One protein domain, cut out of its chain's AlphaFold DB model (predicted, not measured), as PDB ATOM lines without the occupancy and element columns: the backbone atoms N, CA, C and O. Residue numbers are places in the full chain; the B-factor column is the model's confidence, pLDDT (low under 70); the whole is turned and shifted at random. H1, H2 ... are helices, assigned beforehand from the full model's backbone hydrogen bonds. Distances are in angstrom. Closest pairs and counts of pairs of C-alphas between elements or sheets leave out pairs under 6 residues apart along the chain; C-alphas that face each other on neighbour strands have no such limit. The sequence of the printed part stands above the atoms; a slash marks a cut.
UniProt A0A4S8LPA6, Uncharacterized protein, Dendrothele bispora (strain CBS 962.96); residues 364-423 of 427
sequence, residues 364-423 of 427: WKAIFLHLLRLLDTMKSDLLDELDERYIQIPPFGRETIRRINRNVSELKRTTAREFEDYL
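This is residues 364 to 423 of the 427 residues of an uncharacterized protein of Dendrothele bispora (strain CBS 962.96) (UniProt A0A4S8LPA6). H1 and H2 make an open V, a helical hairpin, with the short H3 at its open end. From H2 a long loop runs out past that end, folds back and leads to H3. The 60 printed residues hold three named helices, H1, H2, H3, and no named strand: all helix. The whole is compact, radius of gyration of the C-alphas 11.7 A, with an elongated outline of 37 by 22 by 17 A.

H1, residues 364 to 378, begins at C-alpha (112.186, 81.976, 85.463) and measures 21.2 A. H2, residues 381 to 391, measures 15.5 A. H3, residues 416 to 423, measures 11.2 A and ends at C-alpha (110.001, 87.396, 90.463).

H1, with residues 372 to 376 alone, touches H2 at a steep tilt of 42 degrees, opposite ways; the closest C-alphas, Leu 375 and Leu 382, are 5.9 A apart. With residues 364 to 365 alone, H1 only just touches H3, with 3 pairs of C-alphas within 8 A, the closest Lys 365 and Phe 419, 7.1 A. In H1, H2 and H3 every O i to N i+4 pair is within hydrogen-bond range.

The printed part has no cut. The link from H2 to H3 is long, 24 residues. Residues 397 to 400, 413 and 416 have pLDDT under 70.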
ATOM      1  N   TRP A 364     112.236  80.537  85.218       79.56
ATOM      2  CA  TRP A 364     112.186  81.976  85.463       79.56
ATOM      3  C   TRP A 364     113.390  82.691  84.851       79.56
ATOM      4  O   TRP A 364     113.219  83.648  84.104       79.56
ATOM      5  N   LYS A 365     114.606  82.185  85.069       79.88
ATOM      6  CA  LYS A 365     115.828  82.764  84.503       79.88
ATOM      7  C   LYS A 365     115.789  82.825  82.974       79.88
ATOM      8  O   LYS A 365     116.224  83.821  82.399       79.88
ATOM      9  N   ALA A 366     115.265  81.793  82.313       83.56
ATOM     10  CA  ALA A 366     115.106  81.784  80.861       83.56
ATOM     11  C   ALA A 366     114.089  82.837  80.383       83.56
ATOM     12  O   ALA A 366     114.359  83.542  79.408       83.56
ATOM     13  N   ILE A 367     112.956  82.974  81.081       85.31
ATOM     14  CA  ILE A 367     111.941  83.999  80.797       85.31
ATOM     15  C   ILE A 367     112.521  85.395  81.022       85.31
ATOM     16  O   ILE A 367     112.442  86.235  80.130       85.31
ATOM     17  N   PHE A 368     113.149  85.634  82.171       87.06
ATOM     18  CA  PHE A 368     113.735  86.920  82.524       87.06
ATOM     19  C   PHE A 368     114.803  87.341  81.511       87.06
ATOM     20  O   PHE A 368     114.736  88.440  80.970       87.06
ATOM     21  N   LEU A 369     115.710  86.434  81.132       88.75
ATOM     22  CA  LEU A 369     116.697  86.690  80.080       88.75
ATOM     23  C   LEU A 369     116.046  87.033  78.731       88.75
ATOM     24  O   LEU A 369     116.553  87.876  77.993       88.75
ATOM     25  N   HIS A 370     114.940  86.376  78.383       89.12
ATOM     26  CA  HIS A 370     114.210  86.696  77.161       89.12
ATOM     27  C   HIS A 370     113.579  88.094  77.218       89.12
ATOM     28  O   HIS A 370     113.680  88.830  76.242       89.12
ATOM     29  N   LEU A 371     112.996  88.481  78.358       89.25
ATOM     30  CA  LEU A 371     112.438  89.818  78.571       89.25
ATOM     31  C   LEU A 371     113.514  90.907  78.476       89.25
ATOM     32  O   LEU A 371     113.297  91.901  77.791       89.25
ATOM     33  N   LEU A 372     114.691  90.686  79.069       90.94
ATOM     34  CA  LEU A 372     115.831  91.601  78.947       90.94
ATOM     35  C   LEU A 372     116.251  91.785  77.482       90.94
ATOM     36  O   LEU A 372     116.422  92.908  77.024       90.94
ATOM     37  N   ARG A 373     116.336  90.693  76.709       90.75
ATOM     38  CA  ARG A 373     116.642  90.768  75.270       90.75
ATOM     39  C   ARG A 373     115.587  91.546  74.486       90.75
ATOM     40  O   ARG A 373     115.945  92.259  73.558       90.75
ATOM     41  N   LEU A 374     114.304  91.411  74.830       91.00
ATOM     42  CA  LEU A 374     113.240  92.182  74.181       91.00
ATOM     43  C   LEU A 374     113.386  93.680  74.463       91.00
ATOM     44  O   LEU A 374     113.312  94.468  73.523       91.00
ATOM     45  N   LEU A 375     113.641  94.063  75.717       91.00
ATOM     46  CA  LEU A 375     113.876  95.462  76.087       91.00
ATOM     47  C   LEU A 375     115.074  96.041  75.330       91.00
ATOM     48  O   LEU A 375     114.916  97.056  74.659       91.00
ATOM     49  N   ASP A 376     116.205  95.333  75.330       91.38
ATOM     50  CA  ASP A 376     117.424  95.731  74.616       91.38
ATOM     51  C   ASP A 376     117.177  95.948  73.114       91.38
ATOM     52  O   ASP A 376     117.589  96.952  72.537       91.38
ATOM     53  N   THR A 377     116.418  95.044  72.475       92.12
ATOM     54  CA  THR A 377     116.066  95.185  71.051       92.12
ATOM     55  C   THR A 377     115.115  96.342  70.761       92.12
ATOM     56  O   THR A 377     115.089  96.830  69.632       92.12
ATOM     57  N   MET A 378     114.304  96.759  71.738       91.12
ATOM     58  CA  MET A 378     113.415  97.905  71.585       91.12
ATOM     59  C   MET A 378     114.211  99.200  71.719       91.12
ATOM     60  O   MET A 378     114.197 100.005  70.787       91.12
ATOM     61  N   LYS A 379     114.888  99.382  72.860       89.50
ATOM     62  CA  LYS A 379     115.861 100.443  73.124       89.50
ATOM     63  C   LYS A 379     116.731 100.064  74.329       89.50
ATOM     64  O   LYS A 379     116.207  99.633  75.354       89.50
ATOM     65  N   SER A 380     118.039 100.282  74.229       81.06
ATOM     66  CA  SER A 380     118.995  99.892  75.274       81.06
ATOM     67  C   SER A 380     118.793 100.623  76.609       81.06
ATOM     68  O   SER A 380     119.028 100.038  77.658       81.06
ATOM     69  N   ASP A 381     118.307 101.869  76.586       90.69
ATOM     70  CA  ASP A 381     118.017 102.683  77.781       90.69
ATOM     71  C   ASP A 381     116.893 102.100  78.659       90.69
ATOM     72  O   ASP A 381     116.830 102.368  79.858       90.69
ATOM     73  N   LEU A 382     116.035 101.239  78.100       90.00
ATOM     74  CA  LEU A 382     114.998 100.542  78.866       90.00
ATOM     75  C   LEU A 382     115.572  99.512  79.848       90.00
ATOM     76  O   LEU A 382     114.892  99.149  80.809       90.00
ATOM     77  N   LEU A 383     116.793  99.015  79.614       90.69
ATOM     78  CA  LEU A 383     117.483  98.166  80.585       90.69
ATOM     79  C   LEU A 383     117.955  98.977  81.792       90.69
ATOM     80  O   LEU A 383     117.746  98.534  82.920       90.69
ATOM     81  N   ASP A 384     118.504 100.170  81.555       91.25
ATOM     82  CA  ASP A 384     118.929 101.081  82.621       91.25
ATOM     83  C   ASP A 384     117.722 101.495  83.484       91.25
ATOM     84  O   ASP A 384     117.772 101.427  84.711       91.25
ATOM     85  N   GLU A 385     116.583 101.810  82.854       91.62
ATOM     86  CA  GLU A 385     115.337 102.127  83.565       91.62
ATOM     87  C   GLU A 385     114.821 100.941  84.402       91.62
ATOM     88  O   GLU A 385     114.350 101.115  85.530       91.62
ATOM     89  N   LEU A 386     114.898  99.716  83.868       90.94
ATOM     90  CA  LEU A 386     114.519  98.511  84.607       90.94
ATOM     91  C   LEU A 386     115.393  98.337  85.855       90.94
ATOM     92  O   LEU A 386     114.871  98.068  86.939       90.94
ATOM     93  N   ASP A 387     116.707  98.494  85.704       91.19
ATOM     94  CA  ASP A 387     117.670  98.367  86.794       91.19
ATOM     95  C   ASP A 387     117.427  99.415  87.887       91.19
ATOM     96  O   ASP A 387     117.373  99.066  89.071       91.19
ATOM     97  N   GLU A 388     117.173 100.671  87.509       90.44
ATOM     98  CA  GLU A 388     116.808 101.736  88.448       90.44
ATOM     99  C   GLU A 388     115.541 101.395  89.243       90.44
ATOM    100  O   GLU A 388     115.519 101.549  90.468       90.44
ATOM    101  N   ARG A 389     114.500 100.876  88.578       89.88
ATOM    102  CA  ARG A 389     113.254 100.462  89.245       89.88
ATOM    103  C   ARG A 389     113.491  99.336  90.245       89.88
ATOM    104  O   ARG A 389     112.949  99.389  91.346       89.88
ATOM    105  N   TYR A 390     114.321  98.348  89.906       88.69
ATOM    106  CA  TYR A 390     114.680  97.286  90.849       88.69
ATOM    107  C   TYR A 390     115.469  97.808  92.052       88.69
ATOM    108  O   TYR A 390     115.218  97.370  93.172       88.69
ATOM    109  N   ILE A 391     116.369  98.773  91.859       88.12
ATOM    110  CA  ILE A 391     117.149  99.376  92.950       88.12
ATOM    111  C   ILE A 391     116.272 100.192  93.911       88.12
ATOM    112  O   ILE A 391     116.549 100.262  95.112       88.12
ATOM    113  N   GLN A 392     115.202 100.805  93.398       87.06
ATOM    114  CA  GLN A 392     114.257 101.595  94.190       87.06
ATOM    115  C   GLN A 392     113.328 100.748  95.067       87.06
ATOM    116  O   GLN A 392     112.670 101.292  95.955       87.06
ATOM    117  N   ILE A 393     113.278  99.431  94.854       83.50
ATOM    118  CA  ILE A 393     112.433  98.539  95.643       83.50
ATOM    119  C   ILE A 393     112.917  98.534  97.103       83.50
ATOM    120  O   ILE A 393     114.057  98.139  97.387       83.50
ATOM    121  N   PRO A 394     112.065  98.942  98.062       79.69
ATOM    122  CA  PRO A 394     112.416  98.875  99.467       79.69
ATOM    123  C   PRO A 394     112.468  97.410  99.925       79.69
ATOM    124  O   PRO A 394     111.688  96.582  99.448       79.69
ATOM    125  N   PRO A 395     113.342  97.070 100.887       79.81
ATOM    126  CA  PRO A 395     113.314  95.746 101.490       79.81
ATOM    127  C   PRO A 395     111.945  95.486 102.140       79.81
ATOM    128  O   PRO A 395     111.382  96.368 102.794       79.81
ATOM    129  N   PHE A 396     111.421  94.271 101.982       75.62
ATOM    130  CA  PHE A 396     110.137  93.850 102.551       75.62
ATOM    131  C   PHE A 396     110.326  92.645 103.471       75.62
ATOM    132  O   PHE A 396     110.928  91.639 103.095       75.62
ATOM    133  N   GLY A 397     109.792  92.739 104.692       69.19
ATOM    134  CA  GLY A 397     110.050  91.761 105.749       69.19
ATOM    135  C   GLY A 397     111.514  91.776 106.218       69.19
ATOM    136  O   GLY A 397     112.384  92.377 105.597       69.19
ATOM    137  N   ARG A 398     111.815  91.116 107.345       57.66
ATOM    138  CA  ARG A 398     113.210  91.014 107.825       57.66
ATOM    139  C   ARG A 398     114.086  90.156 106.901       57.66
ATOM    140  O   ARG A 398     115.297  90.343 106.893       57.66
ATOM    141  N   GLU A 399     113.486  89.254 106.114       60.00
ATOM    142  CA  GLU A 399     114.210  88.300 105.256       60.00
ATOM    143  C   GLU A 399     113.500  87.944 103.932       60.00
ATOM    144  O   GLU A 399     113.942  87.015 103.255       60.00
ATOM    145  N   THR A 400     112.402  88.622 103.571       65.38
ATOM    146  CA  THR A 400     111.536  88.191 102.455       65.38
ATOM    147  C   THR A 400     111.970  88.781 101.118       65.38
ATOM    148  O   THR A 400     112.241  88.017 100.210       65.38
ATOM    149  N   ILE A 401     112.097  90.104 101.008       73.44
ATOM    150  CA  ILE A 401     112.661  90.776  99.829       73.44
ATOM    151  C   ILE A 401     113.837  91.606 100.313       73.44
ATOM    152  O   ILE A 401     113.668  92.538 101.110       73.44
ATOM    153  N   ARG A 402     115.044  91.259  99.869       75.69
ATOM    154  CA  ARG A 402     116.246  92.021 100.218       75.69
ATOM    155  C   ARG A 402     116.386  93.234  99.313       75.69
ATOM    156  O   ARG A 402     115.862  93.285  98.208       75.69
ATOM    157  N   ARG A 403     117.144  94.220  99.789       81.00
ATOM    158  CA  ARG A 403     117.484  95.387  98.978       81.00
ATOM    159  C   ARG A 403     118.302  94.950  97.760       81.00
ATOM    160  O   ARG A 403     119.346  94.314  97.914       81.00
ATOM    161  N   ILE A 404     117.846  95.335  96.574       82.75
ATOM    162  CA  ILE A 404     118.535  95.077  95.311       82.75
ATOM    163  C   ILE A 404     119.479  96.257  95.061       82.75
ATOM    164  O   ILE A 404     119.046  97.389  94.923       82.75
ATOM    165  N   ASN A 405     120.791  96.011  95.071       80.19
ATOM    166  CA  ASN A 405     121.818  97.064  94.960       80.19
ATOM    167  C   ASN A 405     122.641  96.955  93.668       80.19
ATOM    168  O   ASN A 405     123.782  97.410  93.615       80.19
ATOM    169  N   ARG A 406     122.123  96.249  92.666       82.94
ATOM    170  CA  ARG A 406     122.854  95.912  91.446       82.94
ATOM    171  C   ARG A 406     121.916  95.878  90.254       82.94
ATOM    172  O   ARG A 406     120.743  95.554  90.415       82.94
ATOM    173  N   ASN A 407     122.493  96.138  89.086       86.56
ATOM    174  CA  ASN A 407     121.839  96.006  87.793       86.56
ATOM    175  C   ASN A 407     121.413  94.550  87.594       86.56
ATOM    176  O   ASN A 407     122.246  93.640  87.492       86.56
ATOM    177  N   VAL A 408     120.106  94.317  87.601       86.94
ATOM    178  CA  VAL A 408     119.522  92.989  87.432       86.94
ATOM    179  C   VAL A 408     119.669  92.509  85.989       86.94
ATOM    180  O   VAL A 408     119.769  91.301  85.762       86.94
ATOM    181  N   SER A 409     119.758  93.441  85.034       86.06
ATOM    182  CA  SER A 409     119.954  93.186  83.608       86.06
ATOM    183  C   SER A 409     121.291  92.494  83.299       86.06
ATOM    184  O   SER A 409     121.373  91.673  82.384       86.06
ATOM    185  N   GLU A 410     122.331  92.740  84.106       85.44
ATOM    186  CA  GLU A 410     123.665  92.161  83.910       85.44
ATOM    187  C   GLU A 410     123.741  90.670  84.271       85.44
ATOM    188  O   GLU A 410     124.657  89.970  83.831       85.44
ATOM    189  N   LEU A 411     122.815  90.177  85.106       80.00
ATOM    190  CA  LEU A 411     122.735  88.782  85.572       80.00
ATOM    191  C   LEU A 411     124.037  88.224  86.189       80.00
ATOM    192  O   LEU A 411     124.241  87.005  86.267       80.00
ATOM    193  N   LYS A 412     124.946  89.098  86.635       77.06
ATOM    194  CA  LYS A 412     126.250  88.708  87.181       77.06
ATOM    195  C   LYS A 412     126.119  88.208  88.615       77.06
ATOM    196  O   LYS A 412     125.738  88.948  89.521       77.06
ATOM    197  N   ARG A 413     126.565  86.964  88.833       64.69
ATOM    198  CA  ARG A 413     126.676  86.335  90.166       64.69
ATOM    199  C   ARG A 413     125.360  86.407  90.957       64.69
ATOM    200  O   ARG A 413     125.371  86.669  92.160       64.69
ATOM    201  N   THR A 414     124.241  86.222  90.263       71.62
ATOM    202  CA  THR A 414     122.907  86.180  90.867       71.62
ATOM    203  C   THR A 414     122.684  84.804  91.484       71.62
ATOM    204  O   THR A 414     122.820  83.779  90.807       71.62
ATOM    205  N   THR A 415     122.388  84.778  92.778       73.50
ATOM    206  CA  THR A 415     122.063  83.549  93.511       73.50
ATOM    207  C   THR A 415     120.642  83.088  93.214       73.50
ATOM    208  O   THR A 415     119.850  83.815  92.613       73.50
ATOM    209  N   ALA A 416     120.306  81.871  93.649       68.31
ATOM    210  CA  ALA A 416     118.988  81.328  93.383       68.31
ATOM    211  C   ALA A 416     117.861  82.193  93.988       68.31
ATOM    212  O   ALA A 416     116.899  82.576  93.329       68.31
ATOM    213  N   ARG A 417     118.073  82.586  95.240       71.19
ATOM    214  CA  ARG A 417     117.162  83.425  96.014       71.19
ATOM    215  C   ARG A 417     116.969  84.819  95.416       71.19
ATOM    216  O   ARG A 417     115.886  85.363  95.485       71.19
ATOM    217  N   GLU A 418     117.993  85.386  94.784       76.62
ATOM    218  CA  GLU A 418     117.879  86.715  94.166       76.62
ATOM    219  C   GLU A 418     117.016  86.705  92.908       76.62
ATOM    220  O   GLU A 418     116.263  87.642  92.675       76.62
ATOM    221  N   PHE A 419     117.072  85.632  92.117       76.31
ATOM    222  CA  PHE A 419     116.116  85.458  91.027       76.31
ATOM    223  C   PHE A 419     114.689  85.309  91.555       76.31
ATOM    224  O   PHE A 419     113.770  85.846  90.945       76.31
ATOM    225  N   GLU A 420     114.499  84.600  92.667       75.06
ATOM    226  CA  GLU A 420     113.191  84.490  93.315       75.06
ATOM    227  C   GLU A 420     112.681  85.862  93.775       75.06
ATOM    228  O   GLU A 420     111.562  86.233  93.424       75.06
ATOM    229  N   ASP A 421     113.524  86.656  94.443       78.31
ATOM    230  CA  ASP A 421     113.205  88.031  94.833       78.31
ATOM    231  C   ASP A 421     112.772  88.848  93.601       78.31
ATOM    232  O   ASP A 421     111.715  89.472  93.635       78.31
ATOM    233  N   TYR A 422     113.500  88.774  92.474       82.56
ATOM    234  CA  TYR A 422     113.135  89.490  91.238       82.56
ATOM    235  C   TYR A 422     111.755  89.104  90.692       82.56
ATOM    236  O   TYR A 422     111.080  89.938  90.098       82.56
ATOM    237  N   LEU A 423     111.331  87.851  90.873       78.31
ATOM    238  CA  LEU A 423     110.001  87.396  90.463       78.31
ATOM    239  C   LEU A 423     108.908  87.875  91.429       78.31
ATOM    240  O   LEU A 423     107.787  88.157  91.006       78.31
TER     241      LEU A 423